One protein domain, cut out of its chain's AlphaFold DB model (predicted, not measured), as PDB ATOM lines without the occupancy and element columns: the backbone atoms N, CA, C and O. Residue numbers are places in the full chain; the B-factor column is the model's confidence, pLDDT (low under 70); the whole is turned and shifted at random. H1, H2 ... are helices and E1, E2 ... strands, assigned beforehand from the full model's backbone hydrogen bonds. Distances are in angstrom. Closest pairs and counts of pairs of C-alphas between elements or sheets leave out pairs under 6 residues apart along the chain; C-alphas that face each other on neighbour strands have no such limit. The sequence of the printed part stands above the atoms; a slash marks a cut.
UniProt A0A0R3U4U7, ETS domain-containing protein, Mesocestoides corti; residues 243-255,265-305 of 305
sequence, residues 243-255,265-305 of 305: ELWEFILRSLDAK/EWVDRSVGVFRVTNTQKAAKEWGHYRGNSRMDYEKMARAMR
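Overview. This is residues 243 to 255 and 265 to 305 of the 305 residues of the protein "ETS domain-containing protein" of Mesocestoides corti (UniProt A0A0R3U4U7). A two-stranded hairpin, E1 and E2, makes one end of the domain, and H2 with H3 packed across it makes the other; H1 lies between these ends, close to both. The printed part has 54 residues, in the order H1, E1, E2, H2, H3, and its class is mixed, helices and strands. It is compact, with a radius of gyration of the C-alphas of 11.1 A and spans of 34 by 23 by 19 A.

Arrangement. E1, residues 265 to 268, and E2, residues 273 to 276, form an antiparallel hairpin, with N 265 and O 275 2.9 A apart, within hydrogen-bond range. The closest C-alphas of E1 and H1, residues 244 to 253, are those of Glu 265 and Leu 252, 6.1 A apart. H1 is close to but not clearly touching H2, residues 279 to 289; C-alphas 247 and 286 are closest, 7.6 A apart. H2 touches H3, residues 297 to 302, about perpendicular at 74 degrees; C-alphas 283 and 297 are closest, 5.0 A apart. Both strands are apart from H3. In H1, H2 and H3 every O i to N i+4 pair is within hydrogen-bond range.

Along the chain. H1 begins at C-alpha 244 (1.458, -23.977, -50.662) and spans 14.4 A; H2 spans 15.4 A. H3 ends at C-alpha 302 (0.746, -29.757, -41.895).

Size, cuts and confidence. Residues 256 to 264 are not printed, a gap of 11.0 A between C-alphas 255 and 265. No link printed whole is long. Residue 255 has pLDDT under 70.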
ATOM      1  N   GLU A 243       1.413 -24.985 -55.408       92.94
ATOM      2  CA  GLU A 243       1.826 -25.579 -54.138       92.94
ATOM      3  C   GLU A 243       1.762 -24.516 -53.030       92.94
ATOM      4  O   GLU A 243       1.770 -23.314 -53.308       92.94
ATOM      5  N   LEU A 244       1.656 -24.930 -51.763       94.25
ATOM      6  CA  LEU A 244       1.458 -23.977 -50.662       94.25
ATOM      7  C   LEU A 244       2.597 -22.946 -50.589       94.25
ATOM      8  O   LEU A 244       2.337 -21.766 -50.389       94.25
ATOM      9  N   TRP A 245       3.841 -23.365 -50.832       94.19
ATOM     10  CA  TRP A 245       4.990 -22.459 -50.862       94.19
ATOM     11  C   TRP A 245       4.934 -21.465 -52.040       94.19
ATOM     12  O   TRP A 245       5.310 -20.307 -51.872       94.19
ATOM     13  N   GLU A 246       4.414 -21.870 -53.207       92.38
ATOM     14  CA  GLU A 246       4.230 -20.986 -54.372       92.38
ATOM     15  C   GLU A 246       3.168 -19.919 -54.093       92.38
ATOM     16  O   GLU A 246       3.326 -18.760 -54.473       92.38
ATOM     17  N   PHE A 247       2.094 -20.316 -53.408       92.31
ATOM     18  CA  PHE A 247       1.039 -19.417 -52.960       92.31
ATOM     19  C   PHE A 247       1.551 -18.424 -51.907       92.31
ATOM     20  O   PHE A 247       1.389 -17.222 -52.092       92.31
ATOM     21  N   ILE A 248       2.236 -18.903 -50.859       93.12
ATOM     22  CA  ILE A 248       2.803 -18.051 -49.797       93.12
ATOM     23  C   ILE A 248       3.780 -17.024 -50.381       93.12
ATOM     24  O   ILE A 248       3.644 -15.836 -50.103       93.12
ATOM     25  N   LEU A 249       4.719 -17.451 -51.235       91.69
ATOM     26  CA  LEU A 249       5.683 -16.541 -51.862       91.69
ATOM     27  C   LEU A 249       4.989 -15.474 -52.721       91.69
ATOM     28  O   LEU A 249       5.354 -14.300 -52.674       91.69
ATOM     29  N   ARG A 250       3.939 -15.846 -53.460       88.81
ATOM     30  CA  ARG A 250       3.165 -14.897 -54.269       88.81
ATOM     31  C   ARG A 250       2.344 -13.923 -53.414       88.81
ATOM     32  O   ARG A 250       2.229 -12.761 -53.789       88.81
ATOM     33  N   SER A 251       1.841 -14.351 -52.255       89.31
ATOM     34  CA  SER A 251       1.184 -13.485 -51.258       89.31
ATOM     35  C   SER A 251       2.152 -12.599 -50.457       89.31
ATOM     36  O   SER A 251       1.707 -11.643 -49.819       89.31
ATOM     37  N   LEU A 252       3.454 -12.903 -50.495       89.94
ATOM     38  CA  LEU A 252       4.547 -12.112 -49.915       89.94
ATOM     39  C   LEU A 252       5.135 -11.083 -50.896       89.94
ATOM     40  O   LEU A 252       5.525  -9.995 -50.482       89.94
ATOM     41  N   ASP A 253       5.202 -11.410 -52.190       86.06
ATOM     42  CA  ASP A 253       5.663 -10.490 -53.243       86.06
ATOM     43  C   ASP A 253       4.533  -9.610 -53.825       86.06
ATOM     44  O   ASP A 253       4.797  -8.632 -54.532       86.06
ATOM     45  N   ALA A 254       3.269  -9.900 -53.497       80.62
ATOM     46  CA  ALA A 254       2.125  -9.057 -53.831       80.62
ATOM     47  C   ALA A 254       2.217  -7.685 -53.136       80.62
ATOM     48  O   ALA A 254       1.961  -7.551 -51.939       80.62
ATOM     49  N   LYS A 255       2.533  -6.636 -53.909       59.66
ATOM     50  CA  LYS A 255       2.526  -5.248 -53.421       59.66
ATOM     51  C   LYS A 255       1.145  -4.895 -52.837       59.66
ATOM     52  O   LYS A 255       0.143  -5.122 -53.522       59.66
ATOM     53  N   GLU A 265       4.069 -11.763 -44.078       91.25
ATOM     54  CA  GLU A 265       4.936 -10.582 -44.063       91.25
ATOM     55  C   GLU A 265       6.409 -11.004 -44.054       91.25
ATOM     56  O   GLU A 265       6.795 -11.902 -43.302       91.25
ATOM     57  N   TRP A 266       7.242 -10.358 -44.873       92.31
ATOM     58  CA  TRP A 266       8.691 -10.556 -44.836       92.31
ATOM     59  C   TRP A 266       9.269 -10.017 -43.524       92.31
ATOM     60  O   TRP A 266       9.066  -8.854 -43.191       92.31
ATOM     61  N   VAL A 267      10.030 -10.851 -42.813       93.19
ATOM     62  CA  VAL A 267      10.886 -10.421 -41.696       93.19
ATOM     63  C   VAL A 267      12.276 -10.087 -42.239       93.19
ATOM     64  O   VAL A 267      12.813  -9.027 -41.947       93.19
ATOM     65  N   ASP A 268      12.811 -10.958 -43.100       91.44
ATOM     66  CA  ASP A 268      14.014 -10.715 -43.894       91.44
ATOM     67  C   ASP A 268      13.845 -11.352 -45.284       91.44
ATOM     68  O   ASP A 268      13.839 -12.576 -45.438       91.44
ATOM     69  N   ARG A 269      13.712 -10.513 -46.318       90.31
ATOM     70  CA  ARG A 269      13.542 -10.952 -47.714       90.31
ATOM     71  C   ARG A 269      14.842 -11.465 -48.351       90.31
ATOM     72  O   ARG A 269      14.773 -12.141 -49.371       90.31
ATOM     73  N   SER A 270      16.008 -11.158 -47.778       90.44
ATOM     74  CA  SER A 270      17.316 -11.618 -48.271       90.44
ATOM     75  C   SER A 270      17.643 -13.037 -47.794       90.44
ATOM     76  O   SER A 270      18.092 -13.863 -48.587       90.44
ATOM     77  N   VAL A 271      17.326 -13.349 -46.533       93.56
ATOM     78  CA  VAL A 271      17.470 -14.695 -45.945       93.56
ATOM     79  C   VAL A 271      16.251 -15.583 -46.250       93.56
ATOM     80  O   VAL A 271      16.331 -16.805 -46.163       93.56
ATOM     81  N   GLY A 272      15.119 -14.991 -46.646       91.81
ATOM     82  CA  GLY A 272      13.875 -15.707 -46.952       91.81
ATOM     83  C   GLY A 272      12.994 -15.978 -45.725       91.81
ATOM     84  O   GLY A 272      12.119 -16.843 -45.770       91.81
ATOM     85  N   VAL A 273      13.204 -15.244 -44.629       94.75
ATOM     86  CA  VAL A 273      12.441 -15.379 -43.382       94.75
ATOM     87  C   VAL A 273      11.165 -14.547 -43.464       94.75
ATOM     88  O   VAL A 273      11.200 -13.331 -43.666       94.75
ATOM     89  N   PHE A 274      10.019 -15.188 -43.253       94.50
ATOM     90  CA  PHE A 274       8.707 -14.544 -43.208       94.50
ATOM     91  C   PHE A 274       7.946 -14.934 -41.937       94.50
ATOM     92  O   PHE A 274       8.231 -15.959 -41.315       94.50
ATOM     93  N   ARG A 275       6.952 -14.125 -41.562       94.12
ATOM     94  CA  ARG A 275       5.991 -14.429 -40.495       94.12
ATOM     95  C   ARG A 275       4.572 -14.514 -41.045       94.12
ATOM     96  O   ARG A 275       4.225 -13.833 -42.009       94.12
ATOM     97  N   VAL A 276       3.743 -15.337 -40.409       94.50
ATOM     98  CA  VAL A 276       2.292 -15.353 -40.634       94.50
ATOM     99  C   VAL A 276       1.676 -14.347 -39.665       94.50
ATOM    100  O   VAL A 276       1.718 -14.555 -38.456       94.50
ATOM    101  N   THR A 277       1.140 -13.242 -40.180       92.81
ATOM    102  CA  THR A 277       0.573 -12.149 -39.367       92.81
ATOM    103  C   THR A 277      -0.815 -12.497 -38.839       92.81
ATOM    104  O   THR A 277      -1.189 -12.102 -37.737       92.81
ATOM    105  N   ASN A 278      -1.589 -13.256 -39.619       93.75
ATOM    106  CA  ASN A 278      -2.933 -13.691 -39.270       93.75
ATOM    107  C   ASN A 278      -3.182 -15.102 -39.822       93.75
ATOM    108  O   ASN A 278      -3.455 -15.295 -41.008       93.75
ATOM    109  N   THR A 279      -3.091 -16.092 -38.936       95.50
ATOM    110  CA  THR A 279      -3.220 -17.525 -39.245       95.50
ATOM    111  C   THR A 279      -4.581 -17.890 -39.841       95.50
ATOM    112  O   THR A 279      -4.649 -18.667 -40.795       95.50
ATOM    113  N   GLN A 280      -5.657 -17.286 -39.332       94.88
ATOM    114  CA  GLN A 280      -7.025 -17.486 -39.817       94.88
ATOM    115  C   GLN A 280      -7.226 -16.889 -41.215       94.88
ATOM    116  O   GLN A 280      -7.813 -17.533 -42.086       94.88
ATOM    117  N   LYS A 281      -6.683 -15.691 -41.474       93.88
ATOM    118  CA  LYS A 281      -6.708 -15.073 -42.806       93.88
ATOM    119  C   LYS A 281      -5.914 -15.912 -43.814       93.88
ATOM    120  O   LYS A 281      -6.467 -16.260 -44.853       93.88
ATOM    121  N   ALA A 282      -4.690 -16.318 -43.472       94.25
ATOM    122  CA  ALA A 282      -3.844 -17.165 -44.316       94.25
ATOM    123  C   ALA A 282      -4.549 -18.475 -44.713       94.25
ATOM    124  O   ALA A 282      -4.610 -18.829 -45.892       94.25
ATOM    125  N   ALA A 283      -5.152 -19.162 -43.737       95.75
ATOM    126  CA  ALA A 283      -5.909 -20.386 -43.973       95.75
ATOM    127  C   ALA A 283      -7.159 -20.159 -44.841       95.75
ATOM    128  O   ALA A 283      -7.455 -20.984 -45.707       95.75
ATOM    129  N   LYS A 284      -7.871 -19.039 -44.654       94.25
ATOM    130  CA  LYS A 284      -9.048 -18.670 -45.455       94.25
ATOM    131  C   LYS A 284      -8.682 -18.343 -46.904       94.25
ATOM    132  O   LYS A 284      -9.384 -18.784 -47.812       94.25
ATOM    133  N   GLU A 285      -7.590 -17.619 -47.137       93.25
ATOM    134  CA  GLU A 285      -7.109 -17.265 -48.479       93.25
ATOM    135  C   GLU A 285      -6.602 -18.502 -49.239       93.25
ATOM    136  O   GLU A 285      -7.004 -18.734 -50.382       93.25
ATOM    137  N   TRP A 286      -5.817 -19.366 -48.583       93.62
ATOM    138  CA  TRP A 286      -5.396 -20.656 -49.143       93.62
ATOM    139  C   TRP A 286      -6.579 -21.606 -49.391       93.62
ATOM    140  O   TRP A 286      -6.652 -22.273 -50.425       93.62
ATOM    141  N   GLY A 287      -7.539 -21.643 -48.463       94.19
ATOM    142  CA  GLY A 287      -8.777 -22.406 -48.591       94.19
ATOM    143  C   GLY A 287      -9.606 -21.961 -49.785       94.19
ATOM    144  O   GLY A 287     -10.001 -22.795 -50.596       94.19
ATOM    145  N   HIS A 288      -9.798 -20.651 -49.948       91.12
ATOM    146  CA  HIS A 288     -10.470 -20.066 -51.105       91.12
ATOM    147  C   HIS A 288      -9.751 -20.430 -52.415       91.12
ATOM    148  O   HIS A 288     -10.393 -20.941 -53.330       91.12
ATOM    149  N   TYR A 289      -8.420 -20.287 -52.475       90.81
ATOM    150  CA  TYR A 289      -7.621 -20.677 -53.643       90.81
ATOM    151  C   TYR A 289      -7.767 -22.168 -54.014       90.81
ATOM    152  O   TYR A 289      -7.849 -22.516 -55.191       90.81
ATOM    153  N   ARG A 290      -7.834 -23.061 -53.017       89.50
ATOM    154  CA  ARG A 290      -8.024 -24.513 -53.212       89.50
ATOM    155  C   ARG A 290      -9.490 -24.954 -53.337       89.50
ATOM    156  O   ARG A 290      -9.730 -26.150 -53.486       89.50
ATOM    157  N   GLY A 291     -10.465 -24.046 -53.249       90.06
ATOM    158  CA  GLY A 291     -11.895 -24.388 -53.206       90.06
ATOM    159  C   GLY A 291     -12.339 -25.132 -51.934       90.06
ATOM    160  O   GLY A 291     -13.407 -25.737 -51.914       90.06
ATOM    161  N   ASN A 292     -11.534 -25.109 -50.868       91.31
ATOM    162  CA  ASN A 292     -11.800 -25.785 -49.599       91.31
ATOM    163  C   ASN A 292     -12.242 -24.782 -48.520       91.31
ATOM    164  O   ASN A 292     -11.419 -24.176 -47.833       91.31
ATOM    165  N   SER A 293     -13.556 -24.663 -48.321       90.94
ATOM    166  CA  SER A 293     -14.169 -23.804 -47.295       90.94
ATOM    167  C   SER A 293     -13.950 -24.268 -45.846       90.94
ATOM    168  O   SER A 293     -14.255 -23.519 -44.924       90.94
ATOM    169  N   ARG A 294     -13.416 -25.480 -45.627       94.81
ATOM    170  CA  ARG A 294     -13.062 -26.036 -44.303       94.81
ATOM    171  C   ARG A 294     -11.544 -26.059 -44.056       94.81
ATOM    172  O   ARG A 294     -11.066 -26.759 -43.150       94.81
ATOM    173  N   MET A 295     -10.781 -25.321 -44.868       96.38
ATOM    174  CA  MET A 295      -9.364 -25.061 -44.622       96.38
ATOM    175  C   MET A 295      -9.189 -24.315 -43.296       96.38
ATOM    176  O   MET A 295     -10.029 -23.516 -42.903       96.38
ATOM    177  N   ASP A 296      -8.103 -24.621 -42.603       97.31
ATOM    178  CA  ASP A 296      -7.781 -24.094 -41.280       97.31
ATOM    179  C   ASP A 296      -6.259 -24.117 -41.110       97.31
ATOM    180  O   ASP A 296      -5.571 -24.862 -41.823       97.31
ATOM    181  N   TYR A 297      -5.731 -23.316 -40.187       96.62
ATOM    182  CA  TYR A 297      -4.296 -23.115 -40.043       96.62
ATOM    183  C   TYR A 297      -3.558 -24.420 -39.744       96.62
ATOM    184  O   TYR A 297      -2.563 -24.690 -40.402       96.62
ATOM    185  N   GLU A 298      -4.080 -25.293 -38.879       96.62
ATOM    186  CA  GLU A 298      -3.449 -26.592 -38.588       96.62
ATOM    187  C   GLU A 298      -3.341 -27.493 -39.830       96.62
ATOM    188  O   GLU A 298      -2.330 -28.168 -40.047       96.62
ATOM    189  N   LYS A 299      -4.354 -27.460 -40.707       96.00
ATOM    190  CA  LYS A 299      -4.369 -28.237 -41.959       96.00
ATOM    191  C   LYS A 299      -3.364 -27.679 -42.968       96.00
ATOM    192  O   LYS A 299      -2.676 -28.444 -43.639       96.00
ATOM    193  N   MET A 300      -3.259 -26.352 -43.050       96.25
ATOM    194  CA  MET A 300      -2.274 -25.653 -43.877       96.25
ATOM    195  C   MET A 300      -0.847 -25.873 -43.350       96.25
ATOM    196  O   MET A 300       0.048 -26.222 -44.112       96.25
ATOM    197  N   ALA A 301      -0.644 -25.755 -42.038       96.06
ATOM    198  CA  ALA A 301       0.634 -25.940 -41.364       96.06
ATOM    199  C   ALA A 301       1.155 -27.376 -41.466       96.06
ATOM    200  O   ALA A 301       2.367 -27.563 -41.551       96.06
ATOM    201  N   ARG A 302       0.287 -28.397 -41.567       96.69
ATOM    202  CA  ARG A 302       0.746 -29.757 -41.895       96.69
ATOM    203  C   ARG A 302       1.416 -29.833 -43.272       96.69
ATOM    204  O   ARG A 302       2.276 -30.684 -43.430       96.69
ATOM    205  N   ALA A 303       1.097 -28.960 -44.226       92.50
ATOM    206  CA  ALA A 303       1.797 -28.872 -45.513       92.50
ATOM    207  C   ALA A 303       3.009 -27.910 -45.501       92.50
ATOM    208  O   ALA A 303       3.669 -27.762 -46.525       92.50
ATOM    209  N   MET A 304       3.308 -27.275 -44.359       92.94
ATOM    210  CA  MET A 304       4.544 -26.511 -44.115       92.94
ATOM    211  C   MET A 304       5.602 -27.314 -43.328       92.94
ATOM    212  O   MET A 304       6.687 -26.790 -43.093       92.94
ATOM    213  N   ARG A 305       5.283 -28.546 -42.894       93.81
ATOM    214  CA  ARG A 305       6.150 -29.450 -42.108       93.81
ATOM    215  C   ARG A 305       6.554 -30.691 -42.910       93.81
ATOM    216  O   ARG A 305       7.766 -30.926 -43.040       93.81
TER     217      ARG A 305